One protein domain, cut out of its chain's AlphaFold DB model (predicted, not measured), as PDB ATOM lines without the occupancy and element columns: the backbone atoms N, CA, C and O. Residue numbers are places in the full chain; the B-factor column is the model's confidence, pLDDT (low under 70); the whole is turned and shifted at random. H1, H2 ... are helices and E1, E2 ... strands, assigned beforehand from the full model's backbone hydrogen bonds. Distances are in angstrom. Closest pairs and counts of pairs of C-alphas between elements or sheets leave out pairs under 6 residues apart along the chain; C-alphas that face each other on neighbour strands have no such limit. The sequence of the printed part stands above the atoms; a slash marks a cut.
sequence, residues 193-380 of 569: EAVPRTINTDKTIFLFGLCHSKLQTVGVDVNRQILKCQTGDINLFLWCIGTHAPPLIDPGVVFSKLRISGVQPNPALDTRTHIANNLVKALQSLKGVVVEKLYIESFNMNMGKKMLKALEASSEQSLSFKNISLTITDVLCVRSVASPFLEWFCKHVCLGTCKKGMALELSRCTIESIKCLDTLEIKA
ATOM      1  N   GLU A 193      87.023  82.866 163.536       97.62
ATOM      2  CA  GLU A 193      85.996  83.484 164.374       97.62
ATOM      3  C   GLU A 193      85.161  82.411 165.098       97.62
ATOM      4  O   GLU A 193      84.619  81.494 164.470       97.62
ATOM      5  N   ALA A 194      85.026  82.533 166.419       97.62
ATOM      6  CA  ALA A 194      84.186  81.667 167.244       97.62
ATOM      7  C   ALA A 194      82.841  82.331 167.570       97.62
ATOM      8  O   ALA A 194      82.754  83.544 167.760       97.62
ATOM      9  N   VAL A 195      81.779  81.531 167.654       97.44
ATOM     10  CA  VAL A 195      80.466  81.990 168.116       97.44
ATOM     11  C   VAL A 195      80.515  82.172 169.636       97.44
ATOM     12  O   VAL A 195      81.008  81.274 170.330       97.44
ATOM     13  N   PRO A 196      79.992  83.290 170.182       96.94
ATOM     14  CA  PRO A 196      79.887  83.471 171.623       96.94
ATOM     15  C   PRO A 196      79.168  82.291 172.274       96.94
ATOM     16  O   PRO A 196      78.117  81.854 171.806       96.94
ATOM     17  N   ARG A 197      79.730  81.784 173.372       96.19
ATOM     18  CA  ARG A 197      79.131  80.680 174.123       96.19
ATOM     19  C   ARG A 197      77.756  81.092 174.656       96.19
ATOM     20  O   ARG A 197      77.618  82.136 175.287       96.19
ATOM     21  N   THR A 198      76.754  80.252 174.437       96.12
ATOM     22  CA  THR A 198      75.387  80.415 174.944       96.12
ATOM     23  C   THR A 198      74.975  79.198 175.776       96.12
ATOM     24  O   THR A 198      75.680  78.190 175.829       96.12
ATOM     25  N   ILE A 199      73.788  79.244 176.389       95.38
ATOM     26  CA  ILE A 199      73.199  78.082 177.081       95.38
ATOM     27  C   ILE A 199      72.932  76.887 176.141       95.38
ATOM     28  O   ILE A 199      72.698  75.768 176.604       95.38
ATOM     29  N   ASN A 200      72.954  77.108 174.823       96.06
ATOM     30  CA  ASN A 200      72.753  76.062 173.827       96.06
ATOM     31  C   ASN A 200      74.060  75.417 173.358       96.06
ATOM     32  O   ASN A 200      73.991  74.304 172.851       96.06
ATOM     33  N   THR A 201      75.231  76.026 173.593       96.38
ATOM     34  CA  THR A 201      76.515  75.579 173.015       96.38
ATOM     35  C   THR A 201      76.798  74.102 173.265       96.38
ATOM     36  O   THR A 201      77.030  73.350 172.320       96.38
ATOM     37  N   ASP A 202      76.703  73.644 174.513       96.31
ATOM     38  CA  ASP A 202      76.979  72.238 174.828       96.31
ATOM     39  C   ASP A 202      75.905  71.298 174.280       96.31
ATOM     40  O   ASP A 202      76.223  70.198 173.835       96.31
ATOM     41  N   LYS A 203      74.637  71.733 174.248       96.12
ATOM     42  CA  LYS A 203      73.528  70.941 173.690       96.12
ATOM     43  C   LYS A 203      73.659  70.799 172.178       96.12
ATOM     44  O   LYS A 203      73.411  69.724 171.642       96.12
ATOM     45  N   THR A 204      74.083  71.862 171.503       97.06
ATOM     46  CA  THR A 204      74.419  71.871 170.083       97.06
ATOM     47  C   THR A 204      75.569  70.902 169.823       97.06
ATOM     48  O   THR A 204      75.421  69.982 169.022       97.06
ATOM     49  N   ILE A 205      76.692  71.031 170.540       97.12
ATOM     50  CA  ILE A 205      77.845  70.125 170.400       97.12
ATOM     51  C   ILE A 205      77.428  68.667 170.640       97.12
ATOM     52  O   ILE A 205      77.792  67.784 169.862       97.12
ATOM     53  N   PHE A 206      76.636  68.417 171.682       96.31
ATOM     54  CA  PHE A 206      76.136  67.091 172.026       96.31
ATOM     55  C   PHE A 206      75.232  66.503 170.937       96.31
ATOM     56  O   PHE A 206      75.452  65.365 170.527       96.31
ATOM     57  N   LEU A 207      74.272  67.277 170.413       96.06
ATOM     58  CA  LEU A 207      73.380  66.864 169.324       96.06
ATOM     59  C   LEU A 207      74.168  66.330 168.127       96.06
ATOM     60  O   LEU A 207      73.890  65.240 167.631       96.06
ATOM     61  N   PHE A 208      75.146  67.098 167.653       96.69
ATOM     62  CA  PHE A 208      75.939  66.693 166.496       96.69
ATOM     63  C   PHE A 208      76.851  65.503 166.833       96.69
ATOM     64  O   PHE A 208      77.001  64.601 166.004       96.69
ATOM     65  N   GLY A 209      77.351  65.424 168.072       96.69
ATOM     66  CA  GLY A 209      78.052  64.251 168.599       96.69
ATOM     67  C   GLY A 209      77.227  62.961 168.522       96.69
ATOM     68  O   GLY A 209      77.750  61.942 168.069       96.69
ATOM     69  N   LEU A 210      75.929  63.008 168.860       94.44
ATOM     70  CA  LEU A 210      75.004  61.867 168.726       94.44
ATOM     71  C   LEU A 210      74.847  61.397 167.274       94.44
ATOM     72  O   LEU A 210      74.616  60.218 167.017       94.44
ATOM     73  N   CYS A 211      74.967  62.312 166.312       94.44
ATOM     74  CA  CYS A 211      74.908  62.005 164.885       94.44
ATOM     75  C   CYS A 211      76.283  61.675 164.278       94.44
ATOM     76  O   CYS A 211      76.417  61.689 163.053       94.44
ATOM     77  N   HIS A 212      77.303  61.415 165.104       94.88
ATOM     78  CA  HIS A 212      78.689  61.185 164.678       94.88
ATOM     79  C   HIS A 212      79.260  62.308 163.795       94.88
ATOM     80  O   HIS A 212      80.172  62.089 163.001       94.88
ATOM     81  N   SER A 213      78.732  63.524 163.938       96.06
ATOM     82  CA  SER A 213      79.204  64.714 163.239       96.06
ATOM     83  C   SER A 213      79.919  65.617 164.231       96.06
ATOM     84  O   SER A 213      79.320  66.151 165.158       96.06
ATOM     85  N   LYS A 214      81.229  65.792 164.068       96.31
ATOM     86  CA  LYS A 214      82.012  66.627 164.979       96.31
ATOM     87  C   LYS A 214      81.976  68.080 164.511       96.31
ATOM     88  O   LYS A 214      82.506  68.390 163.448       96.31
ATOM     89  N   LEU A 215      81.401  68.965 165.325       97.88
ATOM     90  CA  LEU A 215      81.556  70.404 165.121       97.88
ATOM     91  C   LEU A 215      82.997  70.828 165.411       97.88
ATOM     92  O   LEU A 215      83.625  70.364 166.369       97.88
ATOM     93  N   GLN A 216      83.508  71.744 164.599       98.06
ATOM     94  CA  GLN A 216      84.760  72.428 164.877       98.06
ATOM     95  C   GLN A 216      84.548  73.384 166.050       98.06
ATOM     96  O   GLN A 216      83.592  74.163 166.073       98.06
ATOM     97  N   THR A 217      85.436  73.297 167.036       97.94
ATOM     98  CA  THR A 217      85.361  74.057 168.285       97.94
ATOM     99  C   THR A 217      86.736  74.611 168.641       97.94
ATOM    100  O   THR A 217      87.751  74.059 168.213       97.94
ATOM    101  N   VAL A 218      86.761  75.688 169.422       97.31
ATOM    102  CA  VAL A 218      87.968  76.249 170.048       97.31
ATOM    103  C   VAL A 218      87.817  76.244 171.562       97.31
ATOM    104  O   VAL A 218      86.701  76.202 172.082       97.31
ATOM    105  N   GLY A 219      88.948  76.267 172.265       95.44
ATOM    106  CA  GLY A 219      88.987  76.134 173.718       95.44
ATOM    107  C   GLY A 219      88.771  74.698 174.206       95.44
ATOM    108  O   GLY A 219      88.538  73.762 173.437       95.44
ATOM    109  N   VAL A 220      88.866  74.529 175.523       93.44
ATOM    110  CA  VAL A 220      88.679  73.255 176.227       93.44
ATOM    111  C   VAL A 220      87.609  73.409 177.308       93.44
ATOM    112  O   VAL A 220      87.422  74.499 177.856       93.44
ATOM    113  N   ASP A 221      86.888  72.320 177.571       91.94
ATOM    114  CA  ASP A 221      85.891  72.188 178.639       91.94
ATOM    115  C   ASP A 221      84.881  73.346 178.709       91.94
ATOM    116  O   ASP A 221      84.117  73.571 177.770       91.94
ATOM    117  N   VAL A 222      84.881  74.097 179.814       92.12
ATOM    118  CA  VAL A 222      83.941  75.194 180.094       92.12
ATOM    119  C   VAL A 222      84.091  76.387 179.149       92.12
ATOM    120  O   VAL A 222      83.140  77.143 178.966       92.12
ATOM    121  N   ASN A 223      85.257  76.529 178.516       94.44
ATOM    122  CA  ASN A 223      85.550  77.582 177.546       94.44
ATOM    123  C   ASN A 223      85.382  77.099 176.100       94.44
ATOM    124  O   ASN A 223      85.765  77.808 175.170       94.44
ATOM    125  N   ARG A 224      84.828  75.896 175.889       97.12
ATOM    126  CA  ARG A 224      84.587  75.373 174.547       97.12
ATOM    127  C   ARG A 224      83.540  76.227 173.826       97.12
ATOM    128  O   ARG A 224      82.409  76.382 174.297       97.12
ATOM    129  N   GLN A 225      83.923  76.739 172.663       97.56
ATOM    130  CA  GLN A 225      83.090  77.525 171.755       97.56
ATOM    131  C   GLN A 225      83.026  76.854 170.387       97.56
ATOM    132  O   GLN A 225      83.954  76.156 169.982       97.56
ATOM    133  N   ILE A 226      81.928  77.064 169.666       98.25
ATOM    134  CA  ILE A 226      81.752  76.553 168.304       98.25
ATOM    135  C   ILE A 226      82.397  77.547 167.340       98.25
ATOM    136  O   ILE A 226      82.133  78.744 167.425       98.25
ATOM    137  N   LEU A 227      83.229  77.069 166.414       98.31
ATOM    138  CA  LEU A 227      83.710  77.927 165.331       98.31
ATOM    139  C   LEU A 227      82.534  78.375 164.461       98.31
ATOM    140  O   LEU A 227      81.655  77.580 164.131       98.31
ATOM    141  N   LYS A 228      82.513  79.642 164.061       98.06
ATOM    142  CA  LYS A 228      81.404  80.214 163.296       98.06
ATOM    143  C   LYS A 228      81.178  79.492 161.975       98.06
ATOM    144  O   LYS A 228      80.046  79.146 161.663       98.06
ATOM    145  N   CYS A 229      82.245  79.223 161.230       98.06
ATOM    146  CA  CYS A 229      82.172  78.561 159.932       98.06
ATOM    147  C   CYS A 229      82.507  77.074 160.062       98.06
ATOM    148  O   CYS A 229      83.635  76.715 160.378       98.06
ATOM    149  N   GLN A 230      81.535  76.213 159.773       98.19
ATOM    150  CA  GLN A 230      81.679  74.761 159.755       98.19
ATOM    151  C   GLN A 230      81.879  74.301 158.305       98.19
ATOM    152  O   GLN A 230      80.924  74.214 157.528       98.19
ATOM    153  N   THR A 231      83.133  74.039 157.928       96.56
ATOM    154  CA  THR A 231      83.515  73.679 156.546       96.56
ATOM    155  C   THR A 231      83.321  72.199 156.214       96.56
ATOM    156  O   THR A 231      83.319  71.828 155.043       96.56
ATOM    157  N   GLY A 232      83.160  71.351 157.233       96.00
ATOM    158  CA  GLY A 232      82.920  69.920 157.062       96.00
ATOM    159  C   GLY A 232      81.501  69.584 156.593       96.00
ATOM    160  O   GLY A 232      80.565  70.368 156.748       96.00
ATOM    161  N   ASP A 233      81.342  68.370 156.064       97.25
ATOM    162  CA  ASP A 233      80.035  67.778 155.771       97.25
ATOM    163  C   ASP A 233      79.357  67.342 157.078       97.25
ATOM    164  O   ASP A 233      79.689  66.300 157.649       97.25
ATOM    165  N   ILE A 234      78.388  68.126 157.550       97.88
ATOM    166  CA  ILE A 234      77.660  67.841 158.789       97.88
ATOM    167  C   ILE A 234      76.402  67.026 158.485       97.88
ATOM    168  O   ILE A 234      75.595  67.394 157.628       97.88
ATOM    169  N   ASN A 235      76.210  65.920 159.206       97.19
ATOM    170  CA  ASN A 235      75.078  65.015 159.027       97.19
ATOM    171  C   ASN A 235      74.221  64.963 160.300       97.19
ATOM    172  O   ASN A 235      74.711  64.704 161.395       97.19
ATOM    173  N   LEU A 236      72.919  65.170 160.139       96.31
ATOM    174  CA  LEU A 236      71.900  64.996 161.164       96.31
ATOM    175  C   LEU A 236      71.037  63.793 160.804       96.31
ATOM    176  O   LEU A 236      70.243  63.816 159.860       96.31
ATOM    177  N   PHE A 237      71.193  62.736 161.586       94.81
ATOM    178  CA  PHE A 237      70.420  61.512 161.462       94.81
ATOM    179  C   PHE A 237      69.266  61.560 162.452       94.81
ATOM    180  O   PHE A 237      69.472  61.466 163.661       94.81
ATOM    181  N   LEU A 238      68.035  61.713 161.960       93.44
ATOM    182  CA  LEU A 238      66.883  61.986 162.829       93.44
ATOM    183  C   LEU A 238      66.583  60.872 163.842       93.44
ATOM    184  O   LEU A 238      65.967  61.134 164.877       93.44
ATOM    185  N   TRP A 239      67.026  59.646 163.562       89.62
ATOM    186  CA  TRP A 239      66.913  58.520 164.488       89.62
ATOM    187  C   TRP A 239      67.908  58.580 165.651       89.62
ATOM    188  O   TRP A 239      67.628  58.004 166.696       89.62
ATOM    189  N   CYS A 240      69.028  59.295 165.510       91.00
ATOM    190  CA  CYS A 240      70.017  59.477 166.577       91.00
ATOM    191  C   CYS A 240      69.634  60.594 167.558       91.00
ATOM    192  O   CYS A 240      70.108  60.611 168.687       91.00
ATOM    193  N   ILE A 241      68.787  61.538 167.136       90.25
ATOM    194  CA  ILE A 241      68.483  62.747 167.915       90.25
ATOM    195  C   ILE A 241      67.656  62.429 169.175       90.25
ATOM    196  O   ILE A 241      67.785  63.115 170.191       90.25
ATOM    197  N   GLY A 242      66.812  61.390 169.137       86.75
ATOM    198  CA  GLY A 242      65.955  61.018 170.268       86.75
ATOM    199  C   GLY A 242      65.120  62.201 170.769       86.75
ATOM    200  O   GLY A 242      64.568  62.955 169.974       86.75
ATOM    201  N   THR A 243      65.040  62.396 172.083       86.50
ATOM    202  CA  THR A 243      64.407  63.576 172.704       86.50
ATOM    203  C   THR A 243      65.381  64.740 172.919       86.50
ATOM    204  O   THR A 243      64.973  65.778 173.436       86.50
ATOM    205  N   HIS A 244      66.642  64.603 172.496       85.38
ATOM    206  CA  HIS A 244      67.748  65.500 172.843       85.38
ATOM    207  C   HIS A 244      67.945  66.676 171.878       85.38
ATOM    208  O   HIS A 244      68.928  67.402 172.005       85.38
ATOM    209  N   ALA A 245      67.034  66.893 170.921       87.75
ATOM    210  CA  ALA A 245      67.092  68.069 170.056       87.75
ATOM    211  C   ALA A 245      67.023  69.353 170.909       87.75
ATOM    212  O   ALA A 245      66.007  69.564 171.582       87.75
ATOM    213  N   PRO A 246      68.053  70.220 170.894       90.88
ATOM    214  CA  PRO A 246      67.947  71.523 171.522       90.88
ATOM    215  C   PRO A 246      66.856  72.345 170.820       90.88
ATOM    216  O   PRO A 246      66.626  72.174 169.621       90.88
ATOM    217  N   PRO A 247      66.193  73.266 171.540       90.69
ATOM    218  CA  PRO A 247      65.201  74.148 170.931       90.69
ATOM    219  C   PRO A 247      65.819  75.074 169.871       90.69
ATOM    220  O   PRO A 247      65.126  75.499 168.951       90.69
ATOM    221  N   LEU A 248      67.113  75.387 170.000       94.56
ATOM    222  CA  LEU A 248      67.850  76.282 169.118       94.56
ATOM    223  C   LEU A 248      69.313  75.829 169.036       94.56
ATOM    224  O   LEU A 248      69.924  75.556 170.069       94.56
ATOM    225  N   ILE A 249      69.861  75.764 167.826       96.31
ATOM    226  CA  ILE A 249      71.309  75.692 167.595       96.31
ATOM    227  C   ILE A 249      71.884  77.096 167.806       96.31
ATOM    228  O   ILE A 249      71.215  78.078 167.495       96.31
ATOM    229  N   ASP A 250      73.102  77.212 168.335       96.38
ATOM    230  CA  ASP A 250      73.737  78.509 168.601       96.38
ATOM    231  C   ASP A 250      73.633  79.459 167.387       96.38
ATOM    232  O   ASP A 250      74.117  79.130 166.297       96.38
ATOM    233  N   PRO A 251      72.974  80.626 167.542       95.38
ATOM    234  CA  PRO A 251      72.795  81.564 166.443       95.38
ATOM    235  C   PRO A 251      74.129  82.044 165.874       95.38
ATOM    236  O   PRO A 251      75.094  82.252 166.606       95.38
ATOM    237  N   GLY A 252      74.170  82.268 164.562       96.00
ATOM    238  CA  GLY A 252      75.374  82.740 163.877       96.00
ATOM    239  C   GLY A 252      76.324  81.636 163.410       96.00
ATOM    240  O   GLY A 252      77.239  81.942 162.650       96.00
ATOM    241  N   VAL A 253      76.085  80.370 163.772       97.94
ATOM    242  CA  VAL A 253      76.763  79.236 163.128       97.94
ATOM    243  C   VAL A 253      76.412  79.204 161.634       97.94
ATOM    244  O   VAL A 253      75.258  79.391 161.234       97.94
ATOM    245  N   VAL A 254      77.426  78.954 160.811       98.19
ATOM    246  CA  VAL A 254      77.350  78.842 159.355       98.19
ATOM    247  C   VAL A 254      77.789  77.443 158.944       98.19
ATOM    248  O   VAL A 254      78.942  77.062 159.138       98.19
ATOM    249  N   PHE A 255      76.885  76.675 158.345       98.44
ATOM    250  CA  PHE A 255      77.189  75.359 157.786       98.44
ATOM    251  C   PHE A 255      77.439  75.467 156.286       98.44
ATOM    252  O   PHE A 255      76.533  75.848 155.546       98.44
ATOM    253  N   SER A 256      78.617  75.056 155.812       98.19
ATOM    254  CA  SER A 256      78.852  74.956 154.364       98.19
ATOM    255  C   SER A 256      78.009  73.836 153.740       98.19
ATOM    256  O   SER A 256      77.443  73.966 152.653       98.19
ATOM    257  N   LYS A 257      77.838  72.731 154.470       98.44
ATOM    258  CA  LYS A 257      76.997  71.619 154.038       98.44
ATOM    259  C   LYS A 257      76.362  70.899 155.217       98.44
ATOM    260  O   LYS A 257      77.050  70.340 156.065       98.44
ATOM    261  N   LEU A 258      75.032  70.896 155.236       98.31
ATOM    262  CA  LEU A 258      74.216  70.219 156.234       98.31
ATOM    263  C   LEU A 258      73.292  69.214 155.547       98.31
ATOM    264  O   LEU A 258      72.512  69.570 154.664       98.31
ATOM    265  N   ARG A 259      73.357  67.954 155.968       98.25
ATOM    266  CA  ARG A 259      72.469  66.884 155.510       98.25
ATOM    267  C   ARG A 259      71.551  66.460 156.644       98.25
ATOM    268  O   ARG A 259      72.033  66.068 157.697       98.25
ATOM    269  N   ILE A 260      70.245  66.495 156.417       97.25
ATOM    270  CA  ILE A 260      69.228  65.962 157.320       97.25
ATOM    271  C   ILE A 260      68.646  64.715 156.668       97.25
ATOM    272  O   ILE A 260      67.984  64.783 155.630       97.25
ATOM    273  N   SER A 261      68.896  63.575 157.295       95.50
ATOM    274  CA  SER A 261      68.506  62.273 156.772       95.50
ATOM    275  C   SER A 261      67.392  61.668 157.617       95.50
ATOM    276  O   SER A 261      67.522  61.506 158.836       95.50
ATOM    277  N   GLY A 262      66.302  61.304 156.944       91.12
ATOM    278  CA  GLY A 262      65.275  60.412 157.469       91.12
ATOM    279  C   GLY A 262      65.781  58.974 157.591       91.12
ATOM    280  O   GLY A 262      66.925  58.669 157.278       91.12
ATOM    281  N   VAL A 263      64.929  58.068 158.063       81.88
ATOM    282  CA  VAL A 263      65.351  56.718 158.463       81.88
ATOM    283  C   VAL A 263      65.650  55.786 157.295       81.88
ATOM    284  O   VAL A 263      64.862  55.644 156.361       81.88
ATOM    285  N   GLN A 264      66.771  55.075 157.418       67.25
ATOM    286  CA  GLN A 264      67.041  53.857 156.664       67.25
ATOM    287  C   GLN A 264      66.114  52.752 157.197       67.25
ATOM    288  O   GLN A 264      66.025  52.607 158.412       67.25
ATOM    289  N   PRO A 265      65.386  52.009 156.349       57.47
ATOM    290  CA  PRO A 265      64.278  51.145 156.756       57.47
ATOM    291  C   PRO A 265      64.707  50.073 157.769       57.47
ATOM    292  O   PRO A 265      65.077  48.967 157.394       57.47
ATOM    293  N   ASN A 266      64.623  50.389 159.063       64.88
ATOM    294  CA  ASN A 266      64.633  49.401 160.128       64.88
ATOM    295  C   ASN A 266      63.170  49.152 160.536       64.88
ATOM    296  O   ASN A 266      62.536  50.041 161.113       64.88
ATOM    297  N   PRO A 267      62.596  47.986 160.199       60.41
ATOM    298  CA  PRO A 267      61.176  47.704 160.396       60.41
ATOM    299  C   PRO A 267      60.768  47.486 161.863       60.41
ATOM    300  O   PRO A 267      59.574  47.397 162.135       60.41
ATOM    301  N   ALA A 268      61.713  47.399 162.806       67.00
ATOM    302  CA  ALA A 268      61.454  46.835 164.132       67.00
ATOM    303  C   ALA A 268      60.857  47.793 165.186       67.00
ATOM    304  O   ALA A 268      60.457  47.327 166.249       67.00
ATOM    305  N   LEU A 269      60.776  49.108 164.947       62.22
ATOM    306  CA  LEU A 269      60.354  50.071 165.979       62.22
ATOM    307  C   LEU A 269      59.318  51.073 165.459       62.22
ATOM    308  O   LEU A 269      59.406  51.524 164.314       62.22
ATOM    309  N   ASP A 270      58.399  51.499 166.337       67.94
ATOM    310  CA  ASP A 270      57.429  52.598 166.145       67.94
ATOM    311  C   ASP A 270      58.111  53.988 166.082       67.94
ATOM    312  O   ASP A 270      57.693  54.992 166.651       67.94
ATOM    313  N   THR A 271      59.232  54.054 165.370       73.62
ATOM    314  CA  THR A 271      60.115  55.215 165.233       73.62
ATOM    315  C   THR A 271      59.500  56.331 164.397       73.62
ATOM    316  O   THR A 271      60.019  57.442 164.392       73.62
ATOM    317  N   ARG A 272      58.380  56.092 163.705       80.00
ATOM    318  CA  ARG A 272      57.826  57.026 162.708       80.00
ATOM    319  C   ARG A 272      57.393  58.354 163.320       80.00
ATOM    320  O   ARG A 272      57.757  59.408 162.799       80.00
ATOM    321  N   THR A 273      56.663  58.308 164.432       81.94
ATOM    322  CA  THR A 273      56.208  59.512 165.147       81.94
ATOM    323  C   THR A 273      57.396  60.284 165.723       81.94
ATOM    324  O   THR A 273      57.448  61.509 165.636       81.94
ATOM    325  N   HIS A 274      58.402  59.573 166.237       86.69
ATOM    326  CA  HIS A 274      59.627  60.186 166.750       86.69
ATOM    327  C   HIS A 274      60.435  60.882 165.649       86.69
ATOM    328  O   HIS A 274      60.878  62.007 165.849       86.69
ATOM    329  N   ILE A 275      60.568  60.280 164.465       88.81
ATOM    330  CA  ILE A 275      61.276  60.889 163.327       88.81
ATOM    331  C   ILE A 275      60.570  62.158 162.862       88.81
ATOM    332  O   ILE A 275      61.234  63.158 162.605       88.81
ATOM    333  N   ALA A 276      59.237  62.127 162.759       88.94
ATOM    334  CA  ALA A 276      58.442  63.296 162.400       88.94
ATOM    335  C   ALA A 276      58.691  64.450 163.385       88.94
ATOM    336  O   ALA A 276      59.075  65.543 162.975       88.94
ATOM    337  N   ASN A 277      58.587  64.173 164.687       89.19
ATOM    338  CA  ASN A 277      58.886  65.143 165.740       89.19
ATOM    339  C   ASN A 277      60.326  65.665 165.674       89.19
ATOM    340  O   ASN A 277      60.560  66.864 165.816       89.19
ATOM    341  N   ASN A 278      61.295  64.785 165.437       92.31
ATOM    342  CA  ASN A 278      62.707  65.151 165.396       92.31
ATOM    343  C   ASN A 278      63.057  65.975 164.168       92.31
ATOM    344  O   ASN A 278      63.846  66.904 164.287       92.31
ATOM    345  N   LEU A 279      62.455  65.686 163.011       93.81
ATOM    346  CA  LEU A 279      62.604  66.519 161.821       93.81
ATOM    347  C   LEU A 279      62.146  67.939 162.115       93.81
ATOM    348  O   LEU A 279      62.850  68.902 161.840       93.81
ATOM    349  N   VAL A 280      60.948  68.041 162.669       92.50
ATOM    350  CA  VAL A 280      60.300  69.305 162.965       92.50
ATOM    351  C   VAL A 280      61.149  70.128 163.939       92.50
ATOM    352  O   VAL A 280      61.469  71.281 163.649       92.50
ATOM    353  N   LYS A 281      61.610  69.511 165.035       93.19
ATOM    354  CA  LYS A 281      62.536  70.135 165.992       93.19
ATOM    355  C   LYS A 281      63.868  70.515 165.351       93.19
ATOM    356  O   LYS A 281      64.355  71.614 165.584       93.19
ATOM    357  N   ALA A 282      64.443  69.647 164.518       95.19
ATOM    358  CA  ALA A 282      65.699  69.924 163.828       95.19
ATOM    359  C   ALA A 282      65.565  71.143 162.905       95.19
ATOM    360  O   ALA A 282      66.378  72.059 162.987       95.19
ATOM    361  N   LEU A 283      64.506  71.215 162.093       95.75
ATOM    362  CA  LEU A 283      64.246  72.360 161.218       95.75
ATOM    363  C   LEU A 283      64.015  73.651 162.015       95.75
ATOM    364  O   LEU A 283      64.543  74.694 161.640       95.75
ATOM    365  N   GLN A 284      63.285  73.595 163.132       94.06
ATOM    366  CA  GLN A 284      63.114  74.753 164.019       94.06
ATOM    367  C   GLN A 284      64.424  75.202 164.665       94.06
ATOM    368  O   GLN A 284      64.678  76.402 164.762       94.06
ATOM    369  N   SER A 285      65.267  74.251 165.076       95.31
ATOM    370  CA  SER A 285      66.540  74.549 165.734       95.31
ATOM    371  C   SER A 285      67.517  75.296 164.821       95.31
ATOM    372  O   SER A 285      68.398  75.987 165.320       95.31
ATOM    373  N   LEU A 286      67.321  75.230 163.496       96.50
ATOM    374  CA  LEU A 286      68.098  75.969 162.493       96.50
ATOM    375  C   LEU A 286      67.675  77.439 162.340       96.50
ATOM    376  O   LEU A 286      68.211  78.157 161.494       96.50
ATOM    377  N   LYS A 287      66.723  77.929 163.138       94.31
ATOM    378  CA  LYS A 287      66.359  79.348 163.136       94.31
ATOM    379  C   LYS A 287      67.562  80.199 163.563       94.31
ATOM    380  O   LYS A 287      68.101  80.024 164.646       94.31
ATOM    381  N   GLY A 288      67.963  81.155 162.725       93.69
ATOM    382  CA  GLY A 288      69.132  82.011 162.987       93.69
ATOM    383  C   GLY A 288      70.485  81.371 162.645       93.69
ATOM    384  O   GLY A 288      71.526  81.981 162.886       93.69
ATOM    385  N   VAL A 289      70.468  80.175 162.056       97.38
ATOM    386  CA  VAL A 289      71.630  79.507 161.469       97.38
ATOM    387  C   VAL A 289      71.655  79.786 159.968       97.38
ATOM    388  O   VAL A 289      70.609  79.822 159.311       97.38
ATOM    389  N   VAL A 290      72.851  79.964 159.411       97.69
ATOM    390  CA  VAL A 290      73.050  80.064 157.961       97.69
ATOM    391  C   VAL A 290      73.500  78.709 157.432       97.69
ATOM    392  O   VAL A 290      74.436  78.109 157.953       97.69
ATOM    393  N   VAL A 291      72.852  78.223 156.379       98.00
ATOM    394  CA  VAL A 291      73.243  76.983 155.701       98.00
ATOM    395  C   VAL A 291      73.548  77.317 154.247       98.00
ATOM    396  O   VAL A 291      72.709  77.871 153.549       98.00
ATOM    397  N   GLU A 292      74.740  77.012 153.752       98.06
ATOM    398  CA  GLU A 292      75.041  77.188 152.330       98.06
ATOM    399  C   GLU A 292      74.323  76.115 151.516       98.06
ATOM    400  O   GLU A 292      73.519  76.437 150.640       98.06
ATOM    401  N   LYS A 293      74.534  74.840 151.862       98.38
ATOM    402  CA  LYS A 293      73.945  73.698 151.155       98.38
ATOM    403  C   LYS A 293      73.163  72.806 152.109       98.38
ATOM    404  O   LYS A 293      73.755  72.120 152.943       98.38
ATOM    405  N   LEU A 294      71.840  72.794 151.969       98.31
ATOM    406  CA  LEU A 294      70.942  71.938 152.740       98.31
ATOM    407  C   LEU A 294      70.503  70.733 151.903       98.31
ATOM    408  O   LEU A 294      69.914  70.890 150.835       98.31
ATOM    409  N   TYR A 295      70.739  69.532 152.425       98.44
ATOM    410  CA  TYR A 295      70.288  68.272 151.839       98.44
ATOM    411  C   TYR A 295      69.215  67.649 152.732       98.44
ATOM    412  O   TYR A 295      69.478  67.377 153.900       98.44
ATOM    413  N   ILE A 296      68.023  67.398 152.194       97.44
ATOM    414  CA  ILE A 296      66.927  66.690 152.866       97.44
ATOM    415  C   ILE A 296      66.731  65.351 152.164       97.44
ATOM    416  O   ILE A 296      66.294  65.312 151.010       97.44
ATOM    417  N   GLU A 297      67.068  64.248 152.828       96.12
ATOM    418  CA  GLU A 297      67.163  62.953 152.154       96.12
ATOM    419  C   GLU A 297      66.462  61.801 152.873       96.12
ATOM    420  O   GLU A 297      66.322  61.790 154.094       96.12
ATOM    421  N   SER A 298      66.082  60.782 152.098       92.81
ATOM    422  CA  SER A 298      65.606  59.484 152.606       92.81
ATOM    423  C   SER A 298      64.293  59.562 153.393       92.81
ATOM    424  O   SER A 298      64.083  58.841 154.365       92.81
ATOM    425  N   PHE A 299      63.362  60.388 152.915       90.25
ATOM    426  CA  PHE A 299      61.968  60.419 153.378       90.25
ATOM    427  C   PHE A 299      61.046  59.704 152.377       90.25
ATOM    428  O   PHE A 299      59.970  60.194 152.020       90.25
ATOM    429  N   ASN A 300      61.495  58.551 151.869       79.94
ATOM    430  CA  ASN A 300      60.740  57.751 150.911       79.94
ATOM    431  C   ASN A 300      59.671  56.942 151.662       79.94
ATOM    432  O   ASN A 300      59.963  56.017 152.422       79.94
ATOM    433  N   MET A 301      58.414  57.353 151.516       61.91
ATOM    434  CA  MET A 301      57.311  56.943 152.381       61.91
ATOM    435  C   MET A 301      56.685  55.584 152.023       61.91
ATOM    436  O   MET A 301      55.466  55.478 151.896       61.91
ATOM    437  N   ASN A 302      57.461  54.503 152.122       63.22
ATOM    438  CA  ASN A 302      56.874  53.252 152.644       63.22
ATOM    439  C   ASN A 302      56.388  53.430 154.108       63.22
ATOM    440  O   ASN A 302      55.718  52.573 154.679       63.22
ATOM    441  N   MET A 303      56.676  54.587 154.723       60.62
ATOM    442  CA  MET A 303      56.217  55.008 156.049       60.62
ATOM    443  C   MET A 303      54.712  55.333 156.156       60.62
ATOM    444  O   MET A 303      54.196  55.405 157.277       60.62
ATOM    445  N   GLY A 304      53.987  55.426 155.036       63.38
ATOM    446  CA  GLY A 304      52.521  55.468 154.986       63.38
ATOM    447  C   GLY A 304      51.861  56.730 155.565       63.38
ATOM    448  O   GLY A 304      52.502  57.596 156.157       63.38
ATOM    449  N   LYS A 305      50.526  56.798 155.443       79.38
ATOM    450  CA  LYS A 305      49.662  57.888 155.951       79.38
ATOM    451  C   LYS A 305      49.887  58.224 157.438       79.38
ATOM    452  O   LYS A 305      49.557  59.320 157.867       79.38
ATOM    453  N   LYS A 306      50.444  57.294 158.226       81.81
ATOM    454  CA  LYS A 306      50.712  57.472 159.663       81.81
ATOM    455  C   LYS A 306      51.767  58.545 159.947       81.81
ATOM    456  O   LYS A 306      51.542  59.368 160.821       81.81
ATOM    457  N   MET A 307      52.883  58.564 159.210       83.94
ATOM    458  CA  MET A 307      53.931  59.571 159.433       83.94
ATOM    459  C   MET A 307      53.441  60.973 159.068       83.94
ATOM    460  O   MET A 307      53.739  61.921 159.781       83.94
ATOM    461  N   LEU A 308      52.666  61.101 157.987       86.12
ATOM    462  CA  LEU A 308      52.068  62.381 157.614       86.12
ATOM    463  C   LEU A 308      51.108  62.876 158.697       86.12
ATOM    464  O   LEU A 308      51.252  64.002 159.147       86.12
ATOM    465  N   LYS A 309      50.216  62.006 159.190       88.50
ATOM    466  CA  LYS A 309      49.341  62.335 160.323       88.50
ATOM    467  C   LYS A 309      50.130  62.753 161.563       88.50
ATOM    468  O   LYS A 309      49.702  63.650 162.269       88.50
ATOM    469  N   ALA A 310      51.275  62.117 161.825       86.88
ATOM    470  CA  ALA A 310      52.156  62.523 162.915       86.88
ATOM    471  C   ALA A 310      52.754  63.915 162.660       86.88
ATOM    472  O   ALA A 310      52.678  64.757 163.538       86.88
ATOM    473  N   LEU A 311      53.278  64.191 161.460       87.75
ATOM    474  CA  LEU A 311      53.782  65.520 161.088       87.75
ATOM    475  C   LEU A 311      52.702  66.605 161.204       87.75
ATOM    476  O   LEU A 311      52.984  67.699 161.685       87.75
ATOM    477  N   GLU A 312      51.476  66.299 160.780       88.50
ATOM    478  CA  GLU A 312      50.316  67.185 160.887       88.50
ATOM    479  C   GLU A 312      49.939  67.421 162.355       88.50
ATOM    480  O   GLU A 312      49.897  68.571 162.786       88.50
ATOM    481  N   ALA A 313      49.788  66.363 163.155       88.00
ATOM    482  CA  ALA A 313      49.481  66.473 164.581       88.00
ATOM    483  C   ALA A 313      50.554  67.268 165.346       88.00
ATOM    484  O   ALA A 313      50.234  68.128 166.166       88.00
ATOM    485  N   SER A 314      51.833  67.038 165.041       84.06
ATOM    486  CA  SER A 314      52.941  67.799 165.621       84.06
ATOM    487  C   SER A 314      52.904  69.265 165.196       84.06
ATOM    488  O   SER A 314      53.212  70.137 166.004       84.06
ATOM    489  N   SER A 315      52.502  69.553 163.951       78.94
ATOM    490  CA  SER A 315      52.370  70.926 163.453       78.94
ATOM    491  C   SER A 315      51.203  71.690 164.086       78.94
ATOM    492  O   SER A 315      51.312  72.891 164.307       78.94
ATOM    493  N   GLU A 316      50.111  71.007 164.430       83.00
ATOM    494  CA  GLU A 316      48.944  71.618 165.077       83.00
ATOM    495  C   GLU A 316      49.209  71.958 166.546       83.00
ATOM    496  O   GLU A 316      48.743  72.984 167.040       83.00
ATOM    497  N   GLN A 317      50.000  71.135 167.239       80.31
ATOM    498  CA  GLN A 317      50.285  71.325 168.661       80.31
ATOM    499  C   GLN A 317      51.192  72.521 168.967       80.31
ATOM    500  O   GLN A 317      51.131  73.038 170.080       80.31
ATOM    501  N   SER A 318      52.012  72.997 168.020       73.75
ATOM    502  CA  SER A 318      52.728  74.264 168.214       73.75
ATOM    503  C   SER A 318      52.227  75.336 167.257       73.75
ATOM    504  O   SER A 318      52.514  75.352 166.062       73.75
ATOM    505  N   LEU A 319      51.505  76.298 167.830       63.97
ATOM    506  CA  LEU A 319      50.999  77.498 167.161       63.97
ATOM    507  C   LEU A 319      52.104  78.275 166.412       63.97
ATOM    508  O   LEU A 319      51.806  79.026 165.486       63.97
ATOM    509  N   SER A 320      53.381  78.056 166.759       66.25
ATOM    510  CA  SER A 320      54.548  78.644 166.090       66.25
ATOM    511  C   SER A 320      55.037  77.901 164.839       66.25
ATOM    512  O   SER A 320      56.042  78.306 164.260       66.25
ATOM    513  N   PHE A 321      54.380  76.820 164.406       68.69
ATOM    514  CA  PHE A 321      54.821  76.045 163.236       68.69
ATOM    515  C   PHE A 321      54.528  76.687 161.888       68.69
ATOM    516  O   PHE A 321      55.047  76.234 160.865       68.69
ATOM    517  N   LYS A 322      53.722  77.747 161.861       73.69
ATOM    518  CA  LYS A 322      53.510  78.495 160.629       73.69
ATOM    519  C   LYS A 322      54.806  79.224 160.279       73.69
ATOM    520  O   LYS A 322      55.168  80.195 160.934       73.69
ATOM    521  N   ASN A 323      55.441  78.771 159.198       86.69
ATOM    522  CA  ASN A 323      56.562  79.427 158.532       86.69
ATOM    523  C   ASN A 323      57.931  79.263 159.224       86.69
ATOM    524  O   ASN A 323      58.523  80.217 159.733       86.69
ATOM    525  N   ILE A 324      58.478  78.044 159.199       93.38
ATOM    526  CA  ILE A 324      59.882  77.785 159.533       93.38
ATOM    527  C   ILE A 324      60.753  78.513 158.503       93.38
ATOM    528  O   ILE A 324      60.953  78.044 157.383       93.38
ATOM    529  N   SER A 325      61.254  79.685 158.884       94.94
ATOM    530  CA  SER A 325      62.162  80.462 158.049       94.94
ATOM    531  C   SER A 325      63.570  79.881 158.142       94.94
ATOM    532  O   SER A 325      64.188  79.904 159.209       94.94
ATOM    533  N   LEU A 326      64.070  79.365 157.021       96.31
ATOM    534  CA  LEU A 326      65.437  78.863 156.897       96.31
ATOM    535  C   LEU A 326      66.270  79.838 156.065       96.31
ATOM    536  O   LEU A 326      65.799  80.366 155.061       96.31
ATOM    537  N   THR A 327      67.527  80.053 156.459       96.75
ATOM    538  CA  THR A 327      68.464  80.901 155.705       96.75
ATOM    539  C   THR A 327      69.409  80.020 154.896       96.75
ATOM    540  O   THR A 327      70.491  79.665 155.364       96.75
ATOM    541  N   ILE A 328      68.978  79.650 153.685       96.69
ATOM    542  CA  ILE A 328      69.768  78.834 152.752       96.69
ATOM    543  C   ILE A 328      70.415  79.742 151.706       96.69
ATOM    544  O   ILE A 328      69.713  80.452 150.991       96.69
ATOM    545  N   THR A 329      71.741  79.756 151.605       96.00
ATOM    546  CA  THR A 329      72.428  80.757 150.769       96.00
ATOM    547  C   THR A 329      72.833  80.273 149.380       96.00
ATOM    548  O   THR A 329      73.028  81.128 148.516       96.00
ATOM    549  N   ASP A 330      72.914  78.959 149.145       97.31
ATOM    550  CA  ASP A 330      73.354  78.388 147.866       97.31
ATOM    551  C   ASP A 330      72.405  77.285 147.358       97.31
ATOM    552  O   ASP A 330      71.645  77.528 146.421       97.31
ATOM    553  N   VAL A 331      72.376  76.099 147.981       98.19
ATOM    554  CA  VAL A 331      71.662  74.920 147.441       98.19
ATOM    555  C   VAL A 331      70.645  74.347 148.426       98.19
ATOM    556  O   VAL A 331      70.986  74.016 149.560       98.19
ATOM    557  N   LEU A 332      69.420  74.107 147.955       98.19
ATOM    558  CA  LEU A 332      68.473  73.174 148.564       98.19
ATOM    559  C   LEU A 332      68.353  71.922 147.689       98.19
ATOM    560  O   LEU A 332      67.855  71.982 146.564       98.19
ATOM    561  N   CYS A 333      68.770  70.777 148.223       98.31
ATOM    562  CA  CYS A 333      68.655  69.477 147.575       98.31
ATOM    563  C   CYS A 333      67.689  68.583 148.358       98.31
ATOM    564  O   CYS A 333      67.889  68.336 149.544       98.31
ATOM    565  N   VAL A 334      66.653  68.069 147.699       97.88
ATOM    566  CA  VAL A 334      65.708  67.110 148.279       97.88
ATOM    567  C   VAL A 334      65.794  65.803 147.501       97.88
ATOM    568  O   VAL A 334      65.557  65.770 146.290       97.88
ATOM    569  N   ARG A 335      66.151  64.711 148.184       96.94
ATOM    570  CA  ARG A 335      66.467  63.428 147.542       96.94
ATOM    571  C   ARG A 335      65.716  62.256 148.155       96.94
ATOM    572  O   ARG A 335      65.683  62.104 149.371       96.94
ATOM    573  N   SER A 336      65.189  61.363 147.321       94.81
ATOM    574  CA  SER A 336      64.527  60.133 147.784       94.81
ATOM    575  C   SER A 336      63.376  60.429 148.753       94.81
ATOM    576  O   SER A 336      63.321  59.900 149.861       94.81
ATOM    577  N   VAL A 337      62.473  61.319 148.342       93.75
ATOM    578  CA  VAL A 337      61.354  61.823 149.151       93.75
ATOM    579  C   VAL A 337      60.015  61.514 148.478       93.75
ATOM    580  O   VAL A 337      59.903  61.571 147.253       93.75
ATOM    581  N   ALA A 338      58.985  61.200 149.269       92.50
ATOM    582  CA  ALA A 338      57.626  60.997 148.759       92.50
ATOM    583  C   ALA A 338      56.797  62.290 148.668       92.50
ATOM    584  O   ALA A 338      57.050  63.251 149.392       92.50
ATOM    585  N   SER A 339      55.754  62.284 147.824       93.12
ATOM    586  CA  SER A 339      54.885  63.460 147.584       93.12
ATOM    587  C   SER A 339      54.329  64.096 148.859       93.12
ATOM    588  O   SER A 339      54.545  65.294 149.042       93.12
ATOM    589  N   PRO A 340      53.715  63.338 149.794       92.38
ATOM    590  CA  PRO A 340      53.087  63.958 150.960       92.38
ATOM    591  C   PRO A 340      54.093  64.666 151.871       92.38
ATOM    592  O   PRO A 340      53.791  65.705 152.450       92.38
ATOM    593  N   PHE A 341      55.313  64.132 151.967       93.19
ATOM    594  CA  PHE A 341      56.389  64.795 152.692       93.19
ATOM    595  C   PHE A 341      56.780  66.114 152.038       93.19
ATOM    596  O   PHE A 341      56.922  67.116 152.728       93.19
ATOM    597  N   LEU A 342      56.999  66.107 150.718       95.38
ATOM    598  CA  LEU A 342      57.449  67.298 150.005       95.38
ATOM    599  C   LEU A 342      56.399  68.409 150.097       95.38
ATOM    600  O   LEU A 342      56.751  69.559 150.333       95.38
ATOM    601  N   GLU A 343      55.119  68.065 149.960       94.88
ATOM    602  CA  GLU A 343      54.002  68.997 150.145       94.88
ATOM    603  C   GLU A 343      53.970  69.575 151.561       94.88
ATOM    604  O   GLU A 343      53.886  70.793 151.721       94.88
ATOM    605  N   TRP A 344      54.105  68.723 152.585       94.31
ATOM    606  CA  TRP A 344      54.215  69.170 153.972       94.31
ATOM    607  C   TRP A 344      55.414  70.105 154.172       94.31
ATOM    608  O   TRP A 344      55.259  71.174 154.760       94.31
ATOM    609  N   PHE A 345      56.588  69.737 153.655       95.44
ATOM    610  CA  PHE A 345      57.815  70.517 153.779       95.44
ATOM    611  C   PHE A 345      57.642  71.898 153.146       95.44
ATOM    612  O   PHE A 345      57.883  72.900 153.809       95.44
ATOM    613  N   CYS A 346      57.152  71.966 151.906       96.56
ATOM    614  CA  CYS A 346      56.979  73.239 151.209       96.56
ATOM    615  C   CYS A 346      55.939  74.138 151.891       96.56
ATOM    616  O   CYS A 346      56.136  75.343 151.971       96.56
ATOM    617  N   LYS A 347      54.873  73.555 152.453       95.19
ATOM    618  CA  LYS A 347      53.844  74.300 153.190       95.19
ATOM    619  C   LYS A 347      54.372  74.959 154.470       95.19
ATOM    620  O   LYS A 347      53.839  75.989 154.875       95.19
ATOM    621  N   HIS A 348      55.348  74.346 155.139       94.56
ATOM    622  CA  HIS A 348      55.810  74.799 156.457       94.56
ATOM    623  C   HIS A 348      57.162  75.504 156.429       94.56
ATOM    624  O   HIS A 348      57.476  76.212 157.383       94.56
ATOM    625  N   VAL A 349      57.957  75.327 155.376       96.00
ATOM    626  CA  VAL A 349      59.284  75.933 155.239       96.00
ATOM    627  C   VAL A 349      59.222  77.113 154.278       96.00
ATOM    628  O   VAL A 349      58.807  76.965 153.133       96.00
ATOM    629  N   CYS A 350      59.714  78.268 154.721       96.06
ATOM    630  CA  CYS A 350      59.847  79.461 153.889       96.06
ATOM    631  C   CYS A 350      61.315  79.813 153.663       96.06
ATOM    632  O   CYS A 350      62.119  79.889 154.597       96.06
ATOM    633  N   LEU A 351      61.634  80.072 152.394       96.81
ATOM    634  CA  LEU A 351      62.951  80.469 151.894       96.81
ATOM    635  C   LEU A 351      62.922  81.896 151.321       96.81
ATOM    636  O   LEU A 351      63.814  82.307 150.580       96.81
ATOM    637  N   GLY A 352      61.899  82.686 151.665       95.25
ATOM    638  CA  GLY A 352      61.732  84.065 151.200       95.25
ATOM    639  C   GLY A 352      62.798  85.039 151.717       95.25
ATOM    640  O   GLY A 352      62.937  86.152 151.197       95.25
ATOM    641  N   THR A 353      63.586  84.646 152.719       93.06
ATOM    642  CA  THR A 353      64.734  85.419 153.226       93.06
ATOM    643  C   THR A 353      65.958  85.320 152.312       93.06
ATOM    644  O   THR A 353      66.828  86.193 152.358       93.06
ATOM    645  N   CYS A 354      66.012  84.320 151.429       91.94
ATOM    646  CA  CYS A 354      67.123  84.088 150.516       91.94
ATOM    647  C   CYS A 354      67.111  85.123 149.378       91.94
ATOM    648  O   CYS A 354      66.285  85.073 148.466       91.94
ATOM    649  N   LYS A 355      68.020  86.105 149.452       90.38
ATOM    650  CA  LYS A 355      68.150  87.175 148.442       90.38
ATOM    651  C   LYS A 355      68.995  86.770 147.233       90.38
ATOM    652  O   LYS A 355      68.796  87.307 146.149       90.38
ATOM    653  N   LYS A 356      69.965  85.872 147.431       92.94
ATOM    654  CA  LYS A 356      70.838  85.373 146.363       92.94
ATOM    655  C   LYS A 356      70.096  84.330 145.528       92.94
ATOM    656  O   LYS A 356      69.188  83.672 146.034       92.94
ATOM    657  N   GLY A 357      70.485  84.195 144.260       94.00
ATOM    658  CA  GLY A 357      69.967  83.140 143.397       94.00
ATOM    659  C   GLY A 357      70.282  81.771 143.995       94.00
ATOM    660  O   GLY A 357      71.450  81.410 144.113       94.00
ATOM    661  N   MET A 358      69.245  81.025 144.369       96.94
ATOM    662  CA  MET A 358      69.372  79.720 145.019       96.94
ATOM    663  C   MET A 358      69.255  78.592 143.989       96.94
ATOM    664  O   MET A 358      68.483  78.689 143.032       96.94
ATOM    665  N   ALA A 359      69.993  77.507 144.192       98.25
ATOM    666  CA  ALA A 359      69.832  76.261 143.464       98.25
ATOM    667  C   ALA A 359      68.791  75.373 144.154       98.25
ATOM    668  O   ALA A 359      68.883  75.113 145.353       98.25
ATOM    669  N   LEU A 360      67.819  74.872 143.395       98.25
ATOM    670  CA  LEU A 360      66.832  73.903 143.862       98.25
ATOM    671  C   LEU A 360      66.979  72.601 143.081       98.25
ATOM    672  O   LEU A 360      66.854  72.585 141.855       98.25
ATOM    673  N   GLU A 361      67.222  71.508 143.797       98.56
ATOM    674  CA  GLU A 361      67.429  70.186 143.216       98.56
ATOM    675  C   GLU A 361      66.465  69.168 143.834       98.56
ATOM    676  O   GLU A 361      66.495  68.923 145.038       98.56
ATOM    677  N   LEU A 362      65.619  68.544 143.014       98.25
ATOM    678  CA  LEU A 362      64.799  67.396 143.396       98.25
ATOM    679  C   LEU A 362      65.329  66.150 142.701       98.25
ATOM    680  O   LEU A 362      65.420  66.130 141.469       98.25
ATOM    681  N   SER A 363      65.639  65.093 143.457       98.06
ATOM    682  CA  SER A 363      66.101  63.846 142.847       98.06
ATOM    683  C   SER A 363      65.552  62.563 143.462       98.06
ATOM    684  O   SER A 363      65.412  62.441 144.673       98.06
ATOM    685  N   ARG A 364      65.277  61.556 142.623       96.25
ATOM    686  CA  ARG A 364      64.797  60.224 143.052       96.25
ATOM    687  C   ARG A 364      63.499  60.282 143.884       96.25
ATOM    688  O   ARG A 364      63.300  59.458 144.770       96.25
ATOM    689  N   CYS A 365      62.628  61.258 143.633       95.75
ATOM    690  CA  CYS A 365      61.368  61.429 144.366       95.75
ATOM    691  C   CYS A 365      60.187  60.765 143.641       95.75
ATOM    692  O   CYS A 365      60.153  60.695 142.413       95.75
ATOM    693  N   THR A 366      59.175  60.334 144.395       93.56
ATOM    694  CA  THR A 366      57.971  59.658 143.863       93.56
ATOM    695  C   THR A 366      56.795  60.612 143.623       93.56
ATOM    696  O   THR A 366      55.639  60.192 143.609       93.56
ATOM    697  N   ILE A 367      57.081  61.903 143.448       95.19
ATOM    698  CA  ILE A 367      56.074  62.963 143.330       95.19
ATOM    699  C   ILE A 367      55.363  62.948 141.977       95.19
ATOM    700  O   ILE A 367      55.974  62.679 140.941       95.19
ATOM    701  N   GLU A 368      54.078  63.295 141.984       96.06
ATOM    702  CA  GLU A 368      53.279  63.420 140.758       96.06
ATOM    703  C   GLU A 368      53.224  64.856 140.224       96.06
ATOM    704  O   GLU A 368      53.008  65.074 139.028       96.06
ATOM    705  N   SER A 369      53.445  65.832 141.103       96.25
ATOM    706  CA  SER A 369      53.426  67.261 140.814       96.25
ATOM    707  C   SER A 369      54.521  67.977 141.601       96.25
ATOM    708  O   SER A 369      54.879  67.562 142.700       96.25
ATOM    709  N   ILE A 370      55.032  69.067 141.033       97.56
ATOM    710  CA  ILE A 370      56.008  69.970 141.665       97.56
ATOM    711  C   ILE A 370      55.397  71.322 142.054       97.56
ATOM    712  O   ILE A 370      56.113  72.225 142.474       97.56
ATOM    713  N   LYS A 371      54.076  71.486 141.926       97.19
ATOM    714  CA  LYS A 371      53.394  72.759 142.200       97.19
ATOM    715  C   LYS A 371      53.566  73.231 143.647       97.19
ATOM    716  O   LYS A 371      53.590  74.427 143.909       97.19
ATOM    717  N   CYS A 372      53.727  72.299 144.590       97.38
ATOM    718  CA  CYS A 372      53.962  72.629 145.994       97.38
ATOM    719  C   CYS A 372      55.221  73.482 146.206       97.38
ATOM    720  O   CYS A 372      55.245  74.273 147.143       97.38
ATOM    721  N   LEU A 373      56.219  73.409 145.318       97.75
ATOM    722  CA  LEU A 373      57.439  74.209 145.424       97.75
ATOM    723  C   LEU A 373      57.167  75.719 145.387       97.75
ATOM    724  O   LEU A 373      57.926  76.484 145.975       97.75
ATOM    725  N   ASP A 374      56.068  76.160 144.767       97.12
ATOM    726  CA  ASP A 374      55.702  77.581 144.696       97.12
ATOM    727  C   ASP A 374      55.478  78.204 146.089       97.12
ATOM    728  O   ASP A 374      55.617  79.417 146.250       97.12
ATOM    729  N   THR A 375      55.199  77.374 147.103       96.88
ATOM    730  CA  THR A 375      55.006  77.798 148.501       96.88
ATOM    731  C   THR A 375      56.308  78.069 149.260       96.88
ATOM    732  O   THR A 375      56.265  78.707 150.302       96.88
ATOM    733  N   LEU A 376      57.474  77.694 148.715       96.62
ATOM    734  CA  LEU A 376      58.779  77.957 149.346       96.62
ATOM    735  C   LEU A 376      59.184  79.442 149.320       96.62
ATOM    736  O   LEU A 376      60.197  79.809 149.910       96.62
ATOM    737  N   GLU A 377      58.444  80.293 148.600       96.50
ATOM    738  CA  GLU A 377      58.691  81.739 148.477       96.50
ATOM    739  C   GLU A 377      60.092  82.122 147.958       96.50
ATOM    740  O   GLU A 377      60.541  83.254 148.130       96.50
ATOM    741  N   ILE A 378      60.773  81.212 147.251       96.88
ATOM    742  CA  ILE A 378      62.084  81.479 146.639       96.88
ATOM    743  C   ILE A 378      61.961  82.701 145.721       96.88
ATOM    744  O   ILE A 378      61.060  82.757 144.879       96.88
ATOM    745  N   LYS A 379      62.836  83.694 145.905       96.31
ATOM    746  CA  LYS A 379      62.797  84.969 145.166       96.31
ATOM    747  C   LYS A 379      63.546  84.918 143.843       96.31
ATOM    748  O   LYS A 379      63.084  85.498 142.868       96.31
ATOM    749  N   ALA A 380      64.678  84.225 143.822       96.94
ATOM    750  CA  ALA A 380      65.560  84.127 142.673       96.94
ATOM    751  C   ALA A 380      66.140  82.716 142.577       96.94
ATOM    752  O   ALA A 380      66.619  82.165 143.570       96.94
TER     753      ALA A 380
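AT A GLANCE: This is residues 193 to 380 of the 569 residues of an uncharacterized protein of Nematocida displodere (UniProt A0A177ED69). The chain winds in stacked turns like a short solenoid: five parallel strands, E1 to E5, lie side by side as a wall along one side, and the chain returns along the other through H2, H3, H4 and, after E5, H5. After E1 the return is a loop, residues 238 to 253, and H1 packs at the E1 end of the stack. The sheet is twisted, and E1 to E4 each bend sharply partway along. The printed part has 188 residues, with five named helices and five named strands in the order H1 E1 E2 H2 E3 H3 E4 H4 E5 H5, a mixed class. It is compact, with a radius of gyration of the C-alphas of 16.2 A and spans of 50 by 42 by 31 A.

HOW THE PARTS SIT: Look first at the sheet, in order E1 (229 to 237), E2 (254 to 261), E3 (290 to 299), E4 (327 to 337), E5 (358 to 363), with E1 and E5 its edge strands. You will find N 234 and O 257 at 3.0 A, N 258 and O 293 at 2.9 A, N 294 and O 331 at 2.8 A, and N 332 and O 359 at 2.8 A, within hydrogen-bond range across the four neighbour pairs. H2 (271 to 285), H3 (304 to 317) and H4 (339 to 348) make three strand-helix-strand units, parallel neighbour strands with a helix between, E2-H2-E3, E3-H3-E4 and E4-H4-E5, each with a right-handed crossover. H2 touches H3 at a steep tilt of 43 degrees, closest at the C-alphas of Ala 276 and Leu 311, 5.3 A. H4 touches H5 (371 to 376), closest at the C-alphas of Cys 346 and Leu 376, 5.4 A. H3 and H4 only just touch, with 3 pairs within 8 A, through residue 308 alone. H1 (201 to 210), H2 and H4 only graze the sheet; H3 and H5 are not on it. H1, H2 and H4 have every O i to N i+4 pair within hydrogen-bond range, H3 9 of 10, and H5 0 of 2 but 3 of 3 O i to N i+3 pairs.

IN THESE COORDINATES: Find C-alpha 201 at (76.515, 75.579, 173.015), where H1 begins. E3 spans 23.0 A, E4 21.4 A, E1 20.8 A, H3 21.1 A and H2 20.4 A. E1 bends by 78 degrees at residue 232, E2 by 67 at 257, E3 by 69 at 293 and E4 by 97 at 330. H5 ends at C-alpha 376, (58.779, 77.957, 149.346).

THE WHOLE: The C-alphas of Val 222 and Glu 368, the two farthest apart, stand at 51.2 A. The printed part has no cut. The links H1 to E1 and E1 to E2 are long. Confidence is under 70 at residues 264 to 270, 301 to 304 and 319 to 321.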